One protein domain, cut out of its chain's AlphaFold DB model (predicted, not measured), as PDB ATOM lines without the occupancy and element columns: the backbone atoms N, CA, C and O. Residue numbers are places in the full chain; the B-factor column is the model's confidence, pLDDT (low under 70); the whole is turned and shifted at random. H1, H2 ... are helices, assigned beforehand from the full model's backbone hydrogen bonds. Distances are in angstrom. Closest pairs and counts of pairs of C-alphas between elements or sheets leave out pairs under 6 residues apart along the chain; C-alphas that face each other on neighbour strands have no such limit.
ATOM      1  N   SER A  37     196.972 359.055 268.349       86.81
ATOM      2  CA  SER A  37     195.969 360.122 268.163       86.81
ATOM      3  C   SER A  37     195.428 360.706 269.466       86.81
ATOM      4  O   SER A  37     195.096 361.887 269.505       86.81
ATOM      5  N   LEU A  38     195.351 359.913 270.540       86.44
ATOM      6  CA  LEU A  38     194.910 360.397 271.854       86.44
ATOM      7  C   LEU A  38     196.022 361.098 272.650       86.44
ATOM      8  O   LEU A  38     195.722 361.750 273.645       86.44
ATOM      9  N   HIS A  39     197.279 360.965 272.222       86.81
ATOM     10  CA  HIS A  39     198.466 361.538 272.866       86.81
ATOM     11  C   HIS A  39     199.221 362.495 271.927       86.81
ATOM     12  O   HIS A  39     200.382 362.809 272.166       86.81
ATOM     13  N   ALA A  40     198.574 362.953 270.849       85.38
ATOM     14  CA  ALA A  40     199.217 363.690 269.762       85.38
ATOM     15  C   ALA A  40     199.712 365.091 270.161       85.38
ATOM     16  O   ALA A  40     200.601 365.623 269.505       85.38
ATOM     17  N   ASP A  41     199.167 365.669 271.235       87.94
ATOM     18  CA  ASP A  41     199.593 366.971 271.771       87.94
ATOM     19  C   ASP A  41     200.902 366.886 272.583       87.94
ATOM     20  O   ASP A  41     201.398 367.898 273.078       87.94
ATOM     21  N   MET A  42     201.452 365.680 272.764       90.00
ATOM     22  CA  MET A  42     202.704 365.449 273.476       90.00
ATOM     23  C   MET A  42     203.880 365.327 272.506       90.00
ATOM     24  O   MET A  42     203.771 364.741 271.430       90.00
ATOM     25  N   GLU A  43     205.046 365.795 272.943       90.88
ATOM     26  CA  GLU A  43     206.304 365.541 272.243       90.88
ATOM     27  C   GLU A  43     206.614 364.038 272.214       90.88
ATOM     28  O   GLU A  43     206.529 363.359 273.240       90.88
ATOM     29  N   CYS A  44     207.057 363.507 271.067       90.12
ATOM     30  CA  CYS A  44     207.347 362.073 270.920       90.12
ATOM     31  C   CYS A  44     208.369 361.565 271.957       90.12
ATOM     32  O   CYS A  44     208.257 360.444 272.463       90.12
ATOM     33  N   ILE A  45     209.351 362.403 272.305       90.56
ATOM     34  CA  ILE A  45     210.407 362.080 273.275       90.56
ATOM     35  C   ILE A  45     209.901 361.954 274.717       90.56
ATOM     36  O   ILE A  45     210.604 361.376 275.545       90.56
ATOM     37  N   ALA A  46     208.691 362.440 275.025       89.88
ATOM     38  CA  ALA A  46     208.090 362.285 276.349       89.88
ATOM     39  C   ALA A  46     207.870 360.803 276.692       89.88
ATOM     40  O   ALA A  46     208.058 360.387 277.833       89.88
ATOM     41  N   CYS A  47     207.537 359.989 275.687       86.19
ATOM     42  CA  CYS A  47     207.400 358.542 275.835       86.19
ATOM     43  C   CYS A  47     208.664 357.808 275.360       86.19
ATOM     44  O   CYS A  47     209.177 356.925 276.052       86.19
ATOM     45  N   HIS A  48     209.220 358.200 274.212       88.69
ATOM     46  CA  HIS A  48     210.382 357.554 273.592       88.69
ATOM     47  C   HIS A  48     211.720 358.106 274.112       88.69
ATOM     48  O   HIS A  48     212.602 358.488 273.348       88.69
ATOM     49  N   THR A  49     211.889 358.122 275.434       87.06
ATOM     50  CA  THR A  49     213.009 358.791 276.132       87.06
ATOM     51  C   THR A  49     214.407 358.283 275.754       87.06
ATOM     52  O   THR A  49     215.401 358.987 275.926       87.06
ATOM     53  N   GLY A  50     214.513 357.061 275.223       87.12
ATOM     54  CA  GLY A  50     215.779 356.486 274.762       87.12
ATOM     55  C   GLY A  50     216.245 356.978 273.386       87.12
ATOM     56  O   GLY A  50     217.403 356.749 273.032       87.12
ATOM     57  N   VAL A  51     215.377 357.629 272.599       90.88
ATOM     58  CA  VAL A  51     215.610 357.852 271.159       90.88
ATOM     59  C   VAL A  51     216.820 358.741 270.872       90.88
ATOM     60  O   VAL A  51     217.608 358.435 269.977       90.88
ATOM     61  N   GLU A  52     217.040 359.780 271.677       89.81
ATOM     62  CA  GLU A  52     218.146 360.728 271.489       89.81
ATOM     63  C   GLU A  52     219.519 360.077 271.688       89.81
ATOM     64  O   GLU A  52     220.510 360.515 271.119       89.81
ATOM     65  N   LYS A  53     219.590 358.994 272.469       90.38
ATOM     66  CA  LYS A  53     220.843 358.278 272.761       90.38
ATOM     67  C   LYS A  53     221.009 357.010 271.930       90.38
ATOM     68  O   LYS A  53     222.029 356.326 272.060       90.38
ATOM     69  N   SER A  54     220.027 356.689 271.088       91.44
ATOM     70  CA  SER A  54     220.022 355.457 270.313       91.44
ATOM     71  C   SER A  54     221.099 355.465 269.234       91.44
ATOM     72  O   SER A  54     221.152 356.331 268.352       91.44
ATOM     73  N   ASN A  55     221.944 354.444 269.303       90.19
ATOM     74  CA  ASN A  55     223.102 354.242 268.444       90.19
ATOM     75  C   ASN A  55     223.079 352.899 267.706       90.19
ATOM     76  O   ASN A  55     224.046 352.584 267.005       90.19
ATOM     77  N   ALA A  56     221.991 352.142 267.835       87.56
ATOM     78  CA  ALA A  56     221.721 350.956 267.045       87.56
ATOM     79  C   ALA A  56     220.235 350.897 266.658       87.56
ATOM     80  O   ALA A  56     219.354 351.195 267.462       87.56
ATOM     81  N   GLY A  57     219.950 350.386 265.456       83.75
ATOM     82  CA  GLY A  57     218.606 349.941 265.068       83.75
ATOM     83  C   GLY A  57     218.197 348.656 265.790       83.75
ATOM     84  O   GLY A  57     217.160 348.099 265.481       83.75
ATOM     85  N   THR A  58     219.097 348.206 266.671       80.50
ATOM     86  CA  THR A  58     219.060 347.322 267.839       80.50
ATOM     87  C   THR A  58     218.296 347.753 269.087       80.50
ATOM     88  O   THR A  58     217.860 346.921 269.888       80.50
ATOM     89  N   ASP A  59     218.227 349.063 269.316       84.25
ATOM     90  CA  ASP A  59     217.820 349.603 270.609       84.25
ATOM     91  C   ASP A  59     216.307 349.471 270.814       84.25
ATOM     92  O   ASP A  59     215.516 349.791 269.922       84.25
ATOM     93  N   ASN A  60     215.883 349.027 272.001       79.81
ATOM     94  CA  ASN A  60     214.474 349.065 272.386       79.81
ATOM     95  C   ASN A  60     214.112 350.474 272.859       79.81
ATOM     96  O   ASN A  60     214.453 350.874 273.970       79.81
ATOM     97  N   LEU A  61     213.430 351.216 271.990       83.44
ATOM     98  CA  LEU A  61     213.034 352.606 272.226       83.44
ATOM     99  C   LEU A  61     211.560 352.743 272.593       83.44
ATOM    100  O   LEU A  61     211.008 353.841 272.544       83.44
ATOM    101  N   LEU A  62     210.905 351.636 272.935       79.81
ATOM    102  CA  LEU A  62     209.519 351.661 273.370       79.81
ATOM    103  C   LEU A  62     209.431 352.177 274.811       79.81
ATOM    104  O   LEU A  62     210.316 351.889 275.624       79.81
ATOM    105  N   PRO A  63     208.383 352.952 275.141       77.69
ATOM    106  CA  PRO A  63     208.212 353.494 276.478       77.69
ATOM    107  C   PRO A  63     208.097 352.376 277.515       77.69
ATOM    108  O   PRO A  63     207.392 351.381 277.329       77.69
ATOM    109  N   LEU A  64     208.766 352.576 278.648       75.38
ATOM    110  CA  LEU A  64     208.514 351.804 279.860       75.38
ATOM    111  C   LEU A  64     207.264 352.343 280.564       75.38
ATOM    112  O   LEU A  64     206.886 353.497 280.370       75.38
ATOM    113  N   TRP A  65     206.671 351.541 281.455       74.12
ATOM    114  CA  TRP A  65     205.518 351.970 282.261       74.12
ATOM    115  C   TRP A  65     205.768 353.280 283.020       74.12
ATOM    116  O   TRP A  65     204.844 354.065 283.206       74.12
ATOM    117  N   SER A  66     207.015 353.551 283.418       76.38
ATOM    118  CA  SER A  66     207.384 354.809 284.071       76.38
ATOM    119  C   SER A  66     206.993 356.047 283.259       76.38
ATOM    120  O   SER A  66     206.594 357.030 283.859       76.38
ATOM    121  N   ALA A  67     207.033 355.989 281.923       80.44
ATOM    122  CA  ALA A  67     206.616 357.103 281.067       80.44
ATOM    123  C   ALA A  67     205.092 357.328 281.080       80.44
ATOM    124  O   ALA A  67     204.619 358.430 280.829       80.44
ATOM    125  N   CYS A  68     204.313 356.285 281.376       79.94
ATOM    126  CA  CYS A  68     202.859 356.369 281.496       79.94
ATOM    127  C   CYS A  68     202.443 356.811 282.906       79.94
ATOM    128  O   CYS A  68     201.476 357.553 283.064       79.94
ATOM    129  N   ALA A  69     203.174 356.339 283.921       82.12
ATOM    130  CA  ALA A  69     202.854 356.496 285.339       82.12
ATOM    131  C   ALA A  69     202.837 357.957 285.820       82.12
ATOM    132  O   ALA A  69     202.207 358.253 286.833       82.12
ATOM    133  N   ASP A  70     203.487 358.861 285.085       83.50
ATOM    134  CA  ASP A  70     203.487 360.296 285.380       83.50
ATOM    135  C   ASP A  70     202.100 360.938 285.188       83.50
ATOM    136  O   ASP A  70     201.794 361.951 285.815       83.50
ATOM    137  N   CYS A  71     201.247 360.348 284.342       85.69
ATOM    138  CA  CYS A  71     199.897 360.845 284.046       85.69
ATOM    139  C   CYS A  71     198.789 359.822 284.336       85.69
ATOM    140  O   CYS A  71     197.647 360.204 284.589       85.69
ATOM    141  N   HIS A  72     199.104 358.529 284.294       83.50
ATOM    142  CA  HIS A  72     198.145 357.441 284.437       83.50
ATOM    143  C   HIS A  72     198.393 356.625 285.701       83.50
ATOM    144  O   HIS A  72     199.487 356.099 285.908       83.50
ATOM    145  N   SER A  73     197.344 356.404 286.498       82.50
ATOM    146  CA  SER A  73     197.393 355.348 287.509       82.50
ATOM    147  C   SER A  73     197.196 353.968 286.857       82.50
ATOM    148  O   SER A  73     196.530 353.863 285.818       82.50
ATOM    149  N   PRO A  74     197.729 352.881 287.452       73.19
ATOM    150  CA  PRO A  74     197.460 351.521 286.986       73.19
ATOM    151  C   PRO A  74     195.964 351.183 286.910       73.19
ATOM    152  O   PRO A  74     195.536 350.423 286.044       73.19
ATOM    153  N   GLU A  75     195.166 351.771 287.797       71.56
ATOM    154  CA  GLU A  75     193.717 351.587 287.861       71.56
ATOM    155  C   GLU A  75     193.016 352.277 286.680       71.56
ATOM    156  O   GLU A  75     192.149 351.677 286.044       71.56
ATOM    157  N   ASP A  76     193.437 353.492 286.311       73.12
ATOM    158  CA  ASP A  76     192.847 354.251 285.197       73.12
ATOM    159  C   ASP A  76     193.030 353.553 283.847       73.12
ATOM    160  O   ASP A  76     192.132 353.561 283.001       73.12
ATOM    161  N   VAL A  77     194.193 352.937 283.637       68.31
ATOM    162  CA  VAL A  77     194.503 352.225 282.389       68.31
ATOM    163  C   VAL A  77     193.852 350.845 282.355       68.31
ATOM    164  O   VAL A  77     193.299 350.467 281.320       68.31
ATOM    165  N   ALA A  78     193.802 350.137 283.489       65.69
ATOM    166  CA  ALA A  78     193.088 348.866 283.601       65.69
ATOM    167  C   ALA A  78     191.586 349.042 283.322       65.69
ATOM    168  O   ALA A  78     190.996 348.265 282.570       65.69
ATOM    169  N   ASN A  79     190.983 350.120 283.835       64.94
ATOM    170  CA  ASN A  79     189.575 350.457 283.599       64.94
ATOM    171  C   ASN A  79     189.260 350.776 282.127       64.94
ATOM    172  O   ASN A  79     188.114 350.636 281.699       64.94
ATOM    173  N   LYS A  80     190.263 351.169 281.333       63.88
ATOM    174  CA  LYS A  80     190.142 351.382 279.881       63.88
ATOM    175  C   LYS A  80     190.473 350.138 279.050       63.88
ATOM    176  O   LYS A  80     190.565 350.230 277.829       63.88
ATOM    177  N   GLY A  81     190.638 348.976 279.688       57.12
ATOM    178  CA  GLY A  81     190.943 347.718 279.006       57.12
ATOM    179  C   GLY A  81     192.386 347.618 278.509       57.12
ATOM    180  O   GLY A  81     192.686 346.770 277.670       57.12
ATOM    181  N   VAL A  82     193.289 348.469 279.010       60.62
ATOM    182  CA  VAL A  82     194.725 348.360 278.741       60.62
ATOM    183  C   VAL A  82     195.301 347.316 279.695       60.62
ATOM    184  O   VAL A  82     195.410 347.553 280.898       60.62
ATOM    185  N   ALA A  83     195.665 346.144 279.174       56.19
ATOM    186  CA  ALA A  83     196.350 345.134 279.969       56.19
ATOM    187  C   ALA A  83     197.771 345.617 280.298       56.19
ATOM    188  O   ALA A  83     198.655 345.624 279.439       56.19
ATOM    189  N   LEU A  84     197.994 346.014 281.549       53.06
ATOM    190  CA  LEU A  84     199.338 346.141 282.095       53.06
ATOM    191  C   LEU A  84     199.871 344.728 282.307       53.06
ATOM    192  O   LEU A  84     199.437 344.035 283.223       53.06
ATOM    193  N   GLY A  85     200.758 344.266 281.427       48.41
ATOM    194  CA  GLY A  85     201.455 343.004 281.659       48.41
ATOM    195  C   GLY A  85     202.172 343.034 283.016       48.41
ATOM    196  O   GLY A  85     202.625 344.086 283.458       48.41
ATOM    197  N   GLU A  86     202.320 341.877 283.668       42.09
ATOM    198  CA  GLU A  86     203.059 341.724 284.942       42.09
ATOM    199  C   GLU A  86     204.538 342.157 284.856       42.09
ATOM    200  O   GLU A  86     205.242 342.269 285.861       42.09
ATOM    201  N   GLN A  87     205.017 342.432 283.648       43.00
ATOM    202  CA  GLN A  87     206.367 342.862 283.336       43.00
ATOM    203  C   GLN A  87     206.520 344.360 283.653       43.00
ATOM    204  O   GLN A  87     206.361 345.232 282.800       43.00
ATOM    205  N   ARG A  88     206.897 344.655 284.902       46.38
ATOM    206  CA  ARG A  88     207.496 345.945 285.303       46.38
ATOM    207  C   ARG A  88     208.816 346.250 284.571       46.38
ATOM    208  O   ARG A  88     209.342 347.350 284.702       46.38
ATOM    209  N   GLU A  89     209.315 345.309 283.775       39.16
ATOM    210  CA  GLU A  89     210.472 345.438 282.898       39.16
ATOM    211  C   GLU A  89     210.073 344.984 281.494       39.16
ATOM    212  O   GLU A  89     209.938 343.796 281.244       39.16
ATOM    213  N   GLY A  90     209.871 345.939 280.586       39.44
ATOM    214  CA  GLY A  90     209.740 345.678 279.156       39.44
ATOM    215  C   GLY A  90     208.473 344.921 278.761       39.44
ATOM    216  O   GLY A  90     208.378 343.701 278.854       39.44
ATOM    217  N   PHE A  91     207.524 345.630 278.155       43.66
ATOM    218  CA  PHE A  91     206.666 344.966 277.183       43.66
ATOM    219  C   PHE A  91     207.580 344.240 276.184       43.66
ATOM    220  O   PHE A  91     208.372 344.889 275.494       43.66
ATOM    221  N   ILE A  92     207.494 342.908 276.104       40.53
ATOM    222  CA  ILE A  92     208.104 342.146 275.009       40.53
ATOM    223  C   ILE A  92     207.244 342.410 273.772       40.53
ATOM    224  O   ILE A  92     206.477 341.570 273.306       40.53
ATOM    225  N   PHE A  93     207.327 343.632 273.257       48.31
ATOM    226  CA  PHE A  93     206.990 343.881 271.875       48.31
ATOM    227  C   PHE A  93     207.973 343.061 271.053       48.31
ATOM    228  O   PHE A  93     209.179 343.079 271.318       48.31
ATOM    229  N   LYS A  94     207.461 342.304 270.079       44.16
ATOM    230  CA  LYS A  94     208.315 341.671 269.081       44.16
ATOM    231  C   LYS A  94     209.154 342.784 268.457       44.16
ATOM    232  O   LYS A  94     208.622 343.619 267.730       44.16
ATOM    233  N   TYR A  95     210.434 342.814 268.816       53.19
ATOM    234  CA  TYR A  95     211.391 343.765 268.282       53.19
ATOM    235  C   TYR A  95     211.390 343.652 266.763       53.19
ATOM    236  O   TYR A  95     211.291 342.537 266.234       53.19
ATOM    237  N   ILE A  96     211.516 344.772 266.058       54.50
ATOM    238  CA  ILE A  96     211.689 344.698 264.613       54.50
ATOM    239  C   ILE A  96     213.131 344.301 264.342       54.50
ATOM    240  O   ILE A  96     214.015 345.136 264.209       54.50
ATOM    241  N   GLY A  97     213.362 342.992 264.292       55.16
ATOM    242  CA  GLY A  97     214.643 342.413 263.898       55.16
ATOM    243  C   GLY A  97     214.945 342.559 262.404       55.16
ATOM    244  O   GLY A  97     216.041 342.211 261.985       55.16
ATOM    245  N   ASP A  98     213.991 343.068 261.619       63.78
ATOM    246  CA  ASP A  98     214.097 343.183 260.162       63.78
ATOM    247  C   ASP A  98     214.711 344.523 259.702       63.78
ATOM    248  O   ASP A  98     214.882 344.747 258.504       63.78
ATOM    249  N   TYR A  99     215.052 345.425 260.633       71.88
ATOM    250  CA  TYR A  99     215.759 346.671 260.330       71.88
ATOM    251  C   TYR A  99     217.270 346.543 260.485       71.88
ATOM    252  O   TYR A  99     217.791 345.689 261.200       71.88
ATOM    253  N   SER A 100     217.978 347.461 259.824       80.94
ATOM    254  CA  SER A 100     219.428 347.582 259.924       80.94
ATOM    255  C   SER A 100     219.872 347.734 261.389       80.94
ATOM    256  O   SER A 100     219.568 348.754 262.017       80.94
ATOM    257  N   PRO A 101     220.681 346.807 261.928       82.00
ATOM    258  CA  PRO A 101     221.191 346.920 263.293       82.00
ATOM    259  C   PRO A 101     222.160 348.100 263.462       82.00
ATOM    260  O   PRO A 101     222.377 348.570 264.577       82.00
ATOM    261  N   VAL A 102     222.726 348.615 262.365       87.00
ATOM    262  CA  VAL A 102     223.676 349.739 262.375       87.00
ATOM    263  C   VAL A 102     223.010 351.108 262.231       87.00
ATOM    264  O   VAL A 102     223.702 352.127 262.315       87.00
ATOM    265  N   PHE A 103     221.685 351.159 262.049       90.62
ATOM    266  CA  PHE A 103     220.928 352.409 262.049       90.62
ATOM    267  C   PHE A 103     221.100 353.168 263.376       90.62
ATOM    268  O   PHE A 103     221.271 352.566 264.428       90.62
ATOM    269  N   ARG A 104     221.086 354.507 263.357       91.62
ATOM    270  CA  ARG A 104     221.281 355.325 264.570       91.62
ATOM    271  C   ARG A 104     220.299 356.485 264.595       91.62
ATOM    272  O   ARG A 104     220.484 357.428 263.821       91.62
ATOM    273  N   HIS A 105     219.302 356.458 265.480       93.19
ATOM    274  CA  HIS A 105     218.359 357.577 265.607       93.19
ATOM    275  C   HIS A 105     219.080 358.862 266.016       93.19
ATOM    276  O   HIS A 105     218.858 359.894 265.386       93.19
ATOM    277  N   GLN A 106     220.031 358.786 266.960       93.31
ATOM    278  CA  GLN A 106     220.810 359.943 267.419       93.31
ATOM    279  C   GLN A 106     221.426 360.721 266.251       93.31
ATOM    280  O   GLN A 106     221.385 361.946 266.210       93.31
ATOM    281  N   ARG A 107     221.979 360.019 265.254       92.56
ATOM    282  CA  ARG A 107     222.600 360.672 264.094       92.56
ATOM    283  C   ARG A 107     221.567 361.403 263.234       92.56
ATOM    284  O   ARG A 107     221.851 362.498 262.758       92.56
ATOM    285  N   HIS A 108     220.400 360.808 263.022       93.69
ATOM    286  CA  HIS A 108     219.352 361.393 262.187       93.69
ATOM    287  C   HIS A 108     218.664 362.580 262.876       93.69
ATOM    288  O   HIS A 108     218.383 363.580 262.223       93.69
ATOM    289  N   ILE A 109     218.501 362.521 264.196       93.69
ATOM    290  CA  ILE A 109     217.923 363.609 264.989       93.69
ATOM    291  C   ILE A 109     218.961 364.720 265.191       93.69
ATOM    292  O   ILE A 109     218.809 365.818 264.668       93.69
ATOM    293  N   GLU A 110     220.080 364.438 265.866       91.56
ATOM    294  CA  GLU A 110     221.031 365.480 266.278       91.56
ATOM    295  C   GLU A 110     221.881 366.032 265.130       91.56
ATOM    296  O   GLU A 110     222.231 367.211 265.127       91.56
ATOM    297  N   LYS A 111     222.315 365.178 264.189       87.94
ATOM    298  CA  LYS A 111     223.240 365.605 263.119       87.94
ATOM    299  C   LYS A 111     222.515 366.023 261.853       87.94
ATOM    300  O   LYS A 111     222.999 366.924 261.175       87.94
ATOM    301  N   ALA A 112     221.411 365.359 261.520       90.88
ATOM    302  CA  ALA A 112     220.644 365.666 260.316       90.88
ATOM    303  C   ALA A 112     219.424 366.567 260.573       90.88
ATOM    304  O   ALA A 112     218.859 367.059 259.595       90.88
ATOM    305  N   GLY A 113     219.054 366.816 261.838       93.06
ATOM    306  CA  GLY A 113     217.947 367.704 262.200       93.06
ATOM    307  C   GLY A 113     216.601 367.214 261.672       93.06
ATOM    308  O   GLY A 113     215.822 368.018 261.170       93.06
ATOM    309  N   LEU A 114     216.384 365.895 261.661       93.62
ATOM    310  CA  LEU A 114     215.148 365.301 261.155       93.62
ATOM    311  C   LEU A 114     214.106 365.170 262.266       93.62
ATOM    312  O   LEU A 114     214.388 364.615 263.327       93.62
ATOM    313  N   GLU A 115     212.889 365.611 261.960       92.38
ATOM    314  CA  GLU A 115     211.707 365.417 262.800       92.38
ATOM    315  C   GLU A 115     211.226 363.960 262.747       92.38
ATOM    316  O   GLU A 115     211.344 363.296 261.712       92.38
ATOM    317  N   CYS A 116     210.618 363.462 263.830       90.94
ATOM    318  CA  CYS A 116     210.193 362.059 263.952       90.94
ATOM    319  C   CYS A 116     209.219 361.627 262.842       90.94
ATOM    320  O   CYS A 116     209.335 360.531 262.286       90.94
ATOM    321  N   ASN A 117     208.287 362.512 262.488       88.75
ATOM    322  CA  ASN A 117     207.264 362.283 261.464       88.75
ATOM    323  C   ASN A 117     207.811 362.280 260.026       88.75
ATOM    324  O   ASN A 117     207.094 361.885 259.111       88.75
ATOM    325  N   THR A 118     209.078 362.667 259.827       91.06
ATOM    326  CA  THR A 118     209.747 362.565 258.522       91.06
ATOM    327  C   THR A 118     209.880 361.104 258.101       91.06
ATOM    328  O   THR A 118     209.749 360.786 256.925       91.06
ATOM    329  N   CYS A 119     210.131 360.213 259.067       88.94
ATOM    330  CA  CYS A 119     210.266 358.778 258.830       88.94
ATOM    331  C   CYS A 119     209.035 357.995 259.297       88.94
ATOM    332  O   CYS A 119     208.687 356.985 258.690       88.94
ATOM    333  N   HIS A 120     208.393 358.432 260.387       88.62
ATOM    334  CA  HIS A 120     207.276 357.715 260.991       88.62
ATOM    335  C   HIS A 120     205.918 358.332 260.647       88.62
ATOM    336  O   HIS A 120     205.462 359.268 261.302       88.62
ATOM    337  N   ALA A 121     205.250 357.770 259.637       82.75
ATOM    338  CA  ALA A 121     203.908 358.169 259.204       82.75
ATOM    339  C   ALA A 121     202.813 357.266 259.805       82.75
ATOM    340  O   ALA A 121     203.071 356.122 260.122       82.75
ATOM    341  N   ASN A 122     201.560 357.717 259.918       82.44
ATOM    342  CA  ASN A 122     200.435 356.855 260.340       82.44
ATOM    343  C   ASN A 122     200.664 356.112 261.679       82.44
ATOM    344  O   ASN A 122     200.464 354.903 261.765       82.44
ATOM    345  N   LEU A 123     201.067 356.832 262.731       82.44
ATOM    346  CA  LEU A 123     201.470 356.270 264.036       82.44
ATOM    347  C   LEU A 123     200.400 355.417 264.755       82.44
ATOM    348  O   LEU A 123     200.718 354.681 265.686       82.44
ATOM    349  N   ASP A 124     199.132 355.506 264.353       76.19
ATOM    350  CA  ASP A 124     198.053 354.670 264.897       76.19
ATOM    351  C   ASP A 124     197.949 353.283 264.237       76.19
ATOM    352  O   ASP A 124     197.239 352.413 264.753       76.19
ATOM    353  N   GLU A 125     198.659 353.067 263.126       69.44
ATOM    354  CA  GLU A 125     198.716 351.803 262.398       69.44
ATOM    355  C   GLU A 125     199.990 351.021 262.781       69.44
ATOM    356  O   GLU A 125     201.102 351.501 262.555       69.44
ATOM    357  N   PRO A 126     199.877 349.785 263.306       58.91
ATOM    358  CA  PRO A 126     200.983 349.071 263.960       58.91
ATOM    359  C   PRO A 126     202.168 348.683 263.057       58.91
ATOM    360  O   PRO A 126     203.195 348.248 263.568       58.91
ATOM    361  N   VAL A 127     202.041 348.794 261.730       61.88
ATOM    362  CA  VAL A 127     203.085 348.378 260.768       61.88
ATOM    363  C   VAL A 127     203.384 349.457 259.723       61.88
ATOM    364  O   VAL A 127     204.481 349.499 259.177       61.88
ATOM    365  N   SER A 128     202.441 350.366 259.450       63.78
ATOM    366  CA  SER A 128     202.587 351.347 258.367       63.78
ATOM    367  C   SER A 128     203.575 352.472 258.682       63.78
ATOM    368  O   SER A 128     203.910 353.231 257.774       63.78
ATOM    369  N   HIS A 129     204.009 352.607 259.935       73.88
ATOM    370  CA  HIS A 129     204.799 353.751 260.370       73.88
ATOM    371  C   HIS A 129     206.305 353.583 260.262       73.88
ATOM    372  O   HIS A 129     207.045 354.489 260.640       73.88
ATOM    373  N   PHE A 130     206.795 352.443 259.792       80.75
ATOM    374  CA  PHE A 130     208.228 352.268 259.639       80.75
ATOM    375  C   PHE A 130     208.671 352.592 258.211       80.75
ATOM    376  O   PHE A 130     208.026 352.141 257.259       80.75
ATOM    377  N   PRO A 131     209.768 353.354 258.047       84.38
ATOM    378  CA  PRO A 131     210.257 353.719 256.730       84.38
ATOM    379  C   PRO A 131     210.742 352.481 255.973       84.38
ATOM    380  O   PRO A 131     211.285 351.526 256.544       84.38
ATOM    381  N   LYS A 132     210.566 352.512 254.659       83.06
ATOM    382  CA  LYS A 132     211.160 351.577 253.708       83.06
ATOM    383  C   LYS A 132     212.544 352.082 253.303       83.06
ATOM    384  O   LYS A 132     212.882 353.253 253.453       83.06
ATOM    385  N   MET A 133     213.348 351.204 252.708       84.62
ATOM    386  CA  MET A 133     214.664 351.578 252.172       84.62
ATOM    387  C   MET A 133     214.582 352.739 251.163       84.62
ATOM    388  O   MET A 133     215.476 353.585 251.142       84.62
ATOM    389  N   ALA A 134     213.518 352.792 250.352       83.62
ATOM    390  CA  ALA A 134     213.285 353.873 249.395       83.62
ATOM    391  C   ALA A 134     213.230 355.249 250.083       83.62
ATOM    392  O   ALA A 134     213.890 356.178 249.618       83.62
ATOM    393  N   ASP A 135     212.563 355.344 251.236       87.38
ATOM    394  CA  ASP A 135     212.436 356.584 252.012       87.38
ATOM    395  C   ASP A 135     213.810 357.052 252.533       87.38
ATOM    396  O   ASP A 135     214.170 358.229 252.444       87.38
ATOM    397  N   CYS A 136     214.650 356.114 252.997       89.44
ATOM    398  CA  CYS A 136     216.032 356.411 253.390       89.44
ATOM    399  C   CYS A 136     216.848 356.952 252.202       89.44
ATOM    400  O   CYS A 136     217.624 357.907 252.326       89.44
ATOM    401  N   MET A 137     216.687 356.323 251.037       88.25
ATOM    402  CA  MET A 137     217.488 356.595 249.846       88.25
ATOM    403  C   MET A 137     217.087 357.872 249.122       88.25
ATOM    404  O   MET A 137     217.956 358.485 248.498       88.25
ATOM    405  N   GLU A 138     215.841 358.318 249.255       89.12
ATOM    406  CA  GLU A 138     215.394 359.620 248.763       89.12
ATOM    407  C   GLU A 138     216.251 360.741 249.367       89.12
ATOM    408  O   GLU A 138     216.921 361.490 248.651       89.12
ATOM    409  N   CYS A 139     216.340 360.800 250.699       92.44
ATOM    410  CA  CYS A 139     217.164 361.797 251.376       92.44
ATOM    411  C   CYS A 139     218.661 361.574 251.139       92.44
ATOM    412  O   CYS A 139     219.382 362.538 250.874       92.44
ATOM    413  N   HIS A 140     219.152 360.332 251.210       91.44
ATOM    414  CA  HIS A 140     220.581 360.065 251.015       91.44
ATOM    415  C   HIS A 140     221.057 360.397 249.596       91.44
ATOM    416  O   HIS A 140     222.201 360.819 249.416       91.44
ATOM    417  N   THR A 141     220.185 360.263 248.598       87.75
ATOM    418  CA  THR A 141     220.462 360.673 247.219       87.75
ATOM    419  C   THR A 141     220.391 362.188 247.083       87.75
ATOM    420  O   THR A 141     221.376 362.807 246.683       87.75
ATOM    421  N   ASN A 142     219.282 362.804 247.501       90.31
ATOM    422  CA  ASN A 142     219.041 364.236 247.300       90.31
ATOM    423  C   ASN A 142     219.998 365.124 248.105       90.31
ATOM    424  O   ASN A 142     220.370 366.208 247.661       90.31
ATOM    425  N   ARG A 143     220.439 364.662 249.280       90.81
ATOM    426  CA  ARG A 143     221.376 365.385 250.154       90.81
ATOM    427  C   ARG A 143     222.829 364.929 249.992       90.81
ATOM    428  O   ARG A 143     223.681 365.369 250.758       90.81
ATOM    429  N   SER A 144     223.119 364.053 249.021       88.62
ATOM    430  CA  SER A 144     224.466 363.505 248.771       88.62
ATOM    431  C   SER A 144     225.137 362.920 250.024       88.62
ATOM    432  O   SER A 144     226.331 363.103 250.264       88.62
ATOM    433  N   VAL A 145     224.362 362.217 250.851       90.81
ATOM    434  CA  VAL A 145     224.867 361.511 252.039       90.81
ATOM    435  C   VAL A 145     225.475 360.176 251.597       90.81
ATOM    436  O   VAL A 145     225.203 359.690 250.501       90.81
ATOM    437  N   ASN A 146     226.329 359.573 252.428       87.62
ATOM    438  CA  ASN A 146     226.922 358.268 252.138       87.62
ATOM    439  C   ASN A 146     225.833 357.224 251.795       87.62
ATOM    440  O   ASN A 146     224.882 357.045 252.555       87.62
ATOM    441  N   ARG A 147     225.997 356.555 250.648       88.19
ATOM    442  CA  ARG A 147     225.119 355.501 250.108       88.19
ATOM    443  C   ARG A 147     225.850 354.170 249.909       88.19
ATOM    444  O   ARG A 147     225.337 353.276 249.246       88.19
ATOM    445  N   GLU A 148     227.058 354.025 250.451       86.75
ATOM    446  CA  GLU A 148     227.764 352.744 250.449       86.75
ATOM    447  C   GLU A 148     226.925 351.708 251.199       86.75
ATOM    448  O   GLU A 148     226.513 351.965 252.330       86.75
ATOM    449  N   CYS A 149     226.725 350.525 250.612       83.81
ATOM    450  CA  CYS A 149     225.818 349.503 251.146       83.81
ATOM    451  C   CYS A 149     226.130 349.164 252.610       83.81
ATOM    452  O   CYS A 149     225.229 349.101 253.437       83.81
ATOM    453  N   LYS A 150     227.421 349.057 252.955       86.06
ATOM    454  CA  LYS A 150     227.917 348.774 254.316       86.06
ATOM    455  C   LYS A 150     227.598 349.855 255.360       86.06
ATOM    456  O   LYS A 150     227.856 349.654 256.541       86.06
ATOM    457  N   THR A 151     227.108 351.018 254.933       86.56
ATOM    458  CA  THR A 151     226.641 352.080 255.837       86.56
ATOM    459  C   THR A 151     225.356 351.660 256.540       86.56
ATOM    460  O   THR A 151     225.149 352.034 257.692       86.56
ATOM    461  N   CYS A 152     224.524 350.868 255.859       85.94
ATOM    462  CA  CYS A 152     223.225 350.422 256.352       85.94
ATOM    463  C   CYS A 152     223.147 348.896 256.491       85.94
ATOM    464  O   CYS A 152     222.436 348.407 257.354       85.94
TER     465      CYS A 152
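AT A GLANCE: This is residues 37 to 152 of the 294 residues of an uncharacterized protein of bacterium (UniProt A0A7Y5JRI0). Little regular structure: long loops with six short helices make an elongated body, H3 near one end, H6 near the other, H1 and H5 nearest the middle. Of 116 printed residues, H1 to H6, in chain order, hold 36; the class is all helix, with no named strand. It is only just loose, close to compact (radius of gyration of the C-alphas 16.2 A), spanning 51 by 27 by 24 A.

IN THESE COORDINATES: H1, residues 44 to 47, begins at C-alpha 44 (207.347, 362.073, 270.920). H2 is 65 to 69, H3 74 to 79, H4 105 to 111, H5 116 to 119. H6, 133 to 142, 14.3 A long, ends at C-alpha 142 (219.041, 364.236, 247.300).

HOW THE PARTS SIT: H1 and H2 only just touch, with 3 pairs of C-alphas within 8 A, the closest Cys 47 and Ala 67, 5.5 A. H1 and H5 are close but not clearly touching, closest C-alphas Cys 44 and Cys 116, 7.5 A. Every O i to N i+4 pair is within hydrogen-bond range in H2, H3 and H4, 5 of 6 in H6; H1 and H5 are too short for such a pair.

THE WHOLE: The printed part has no cut. Links H1 to H2, H3 to H4 and H5 to H6 are long. pLDDT is under 70 at residues 77 to 98 and 125 to 128.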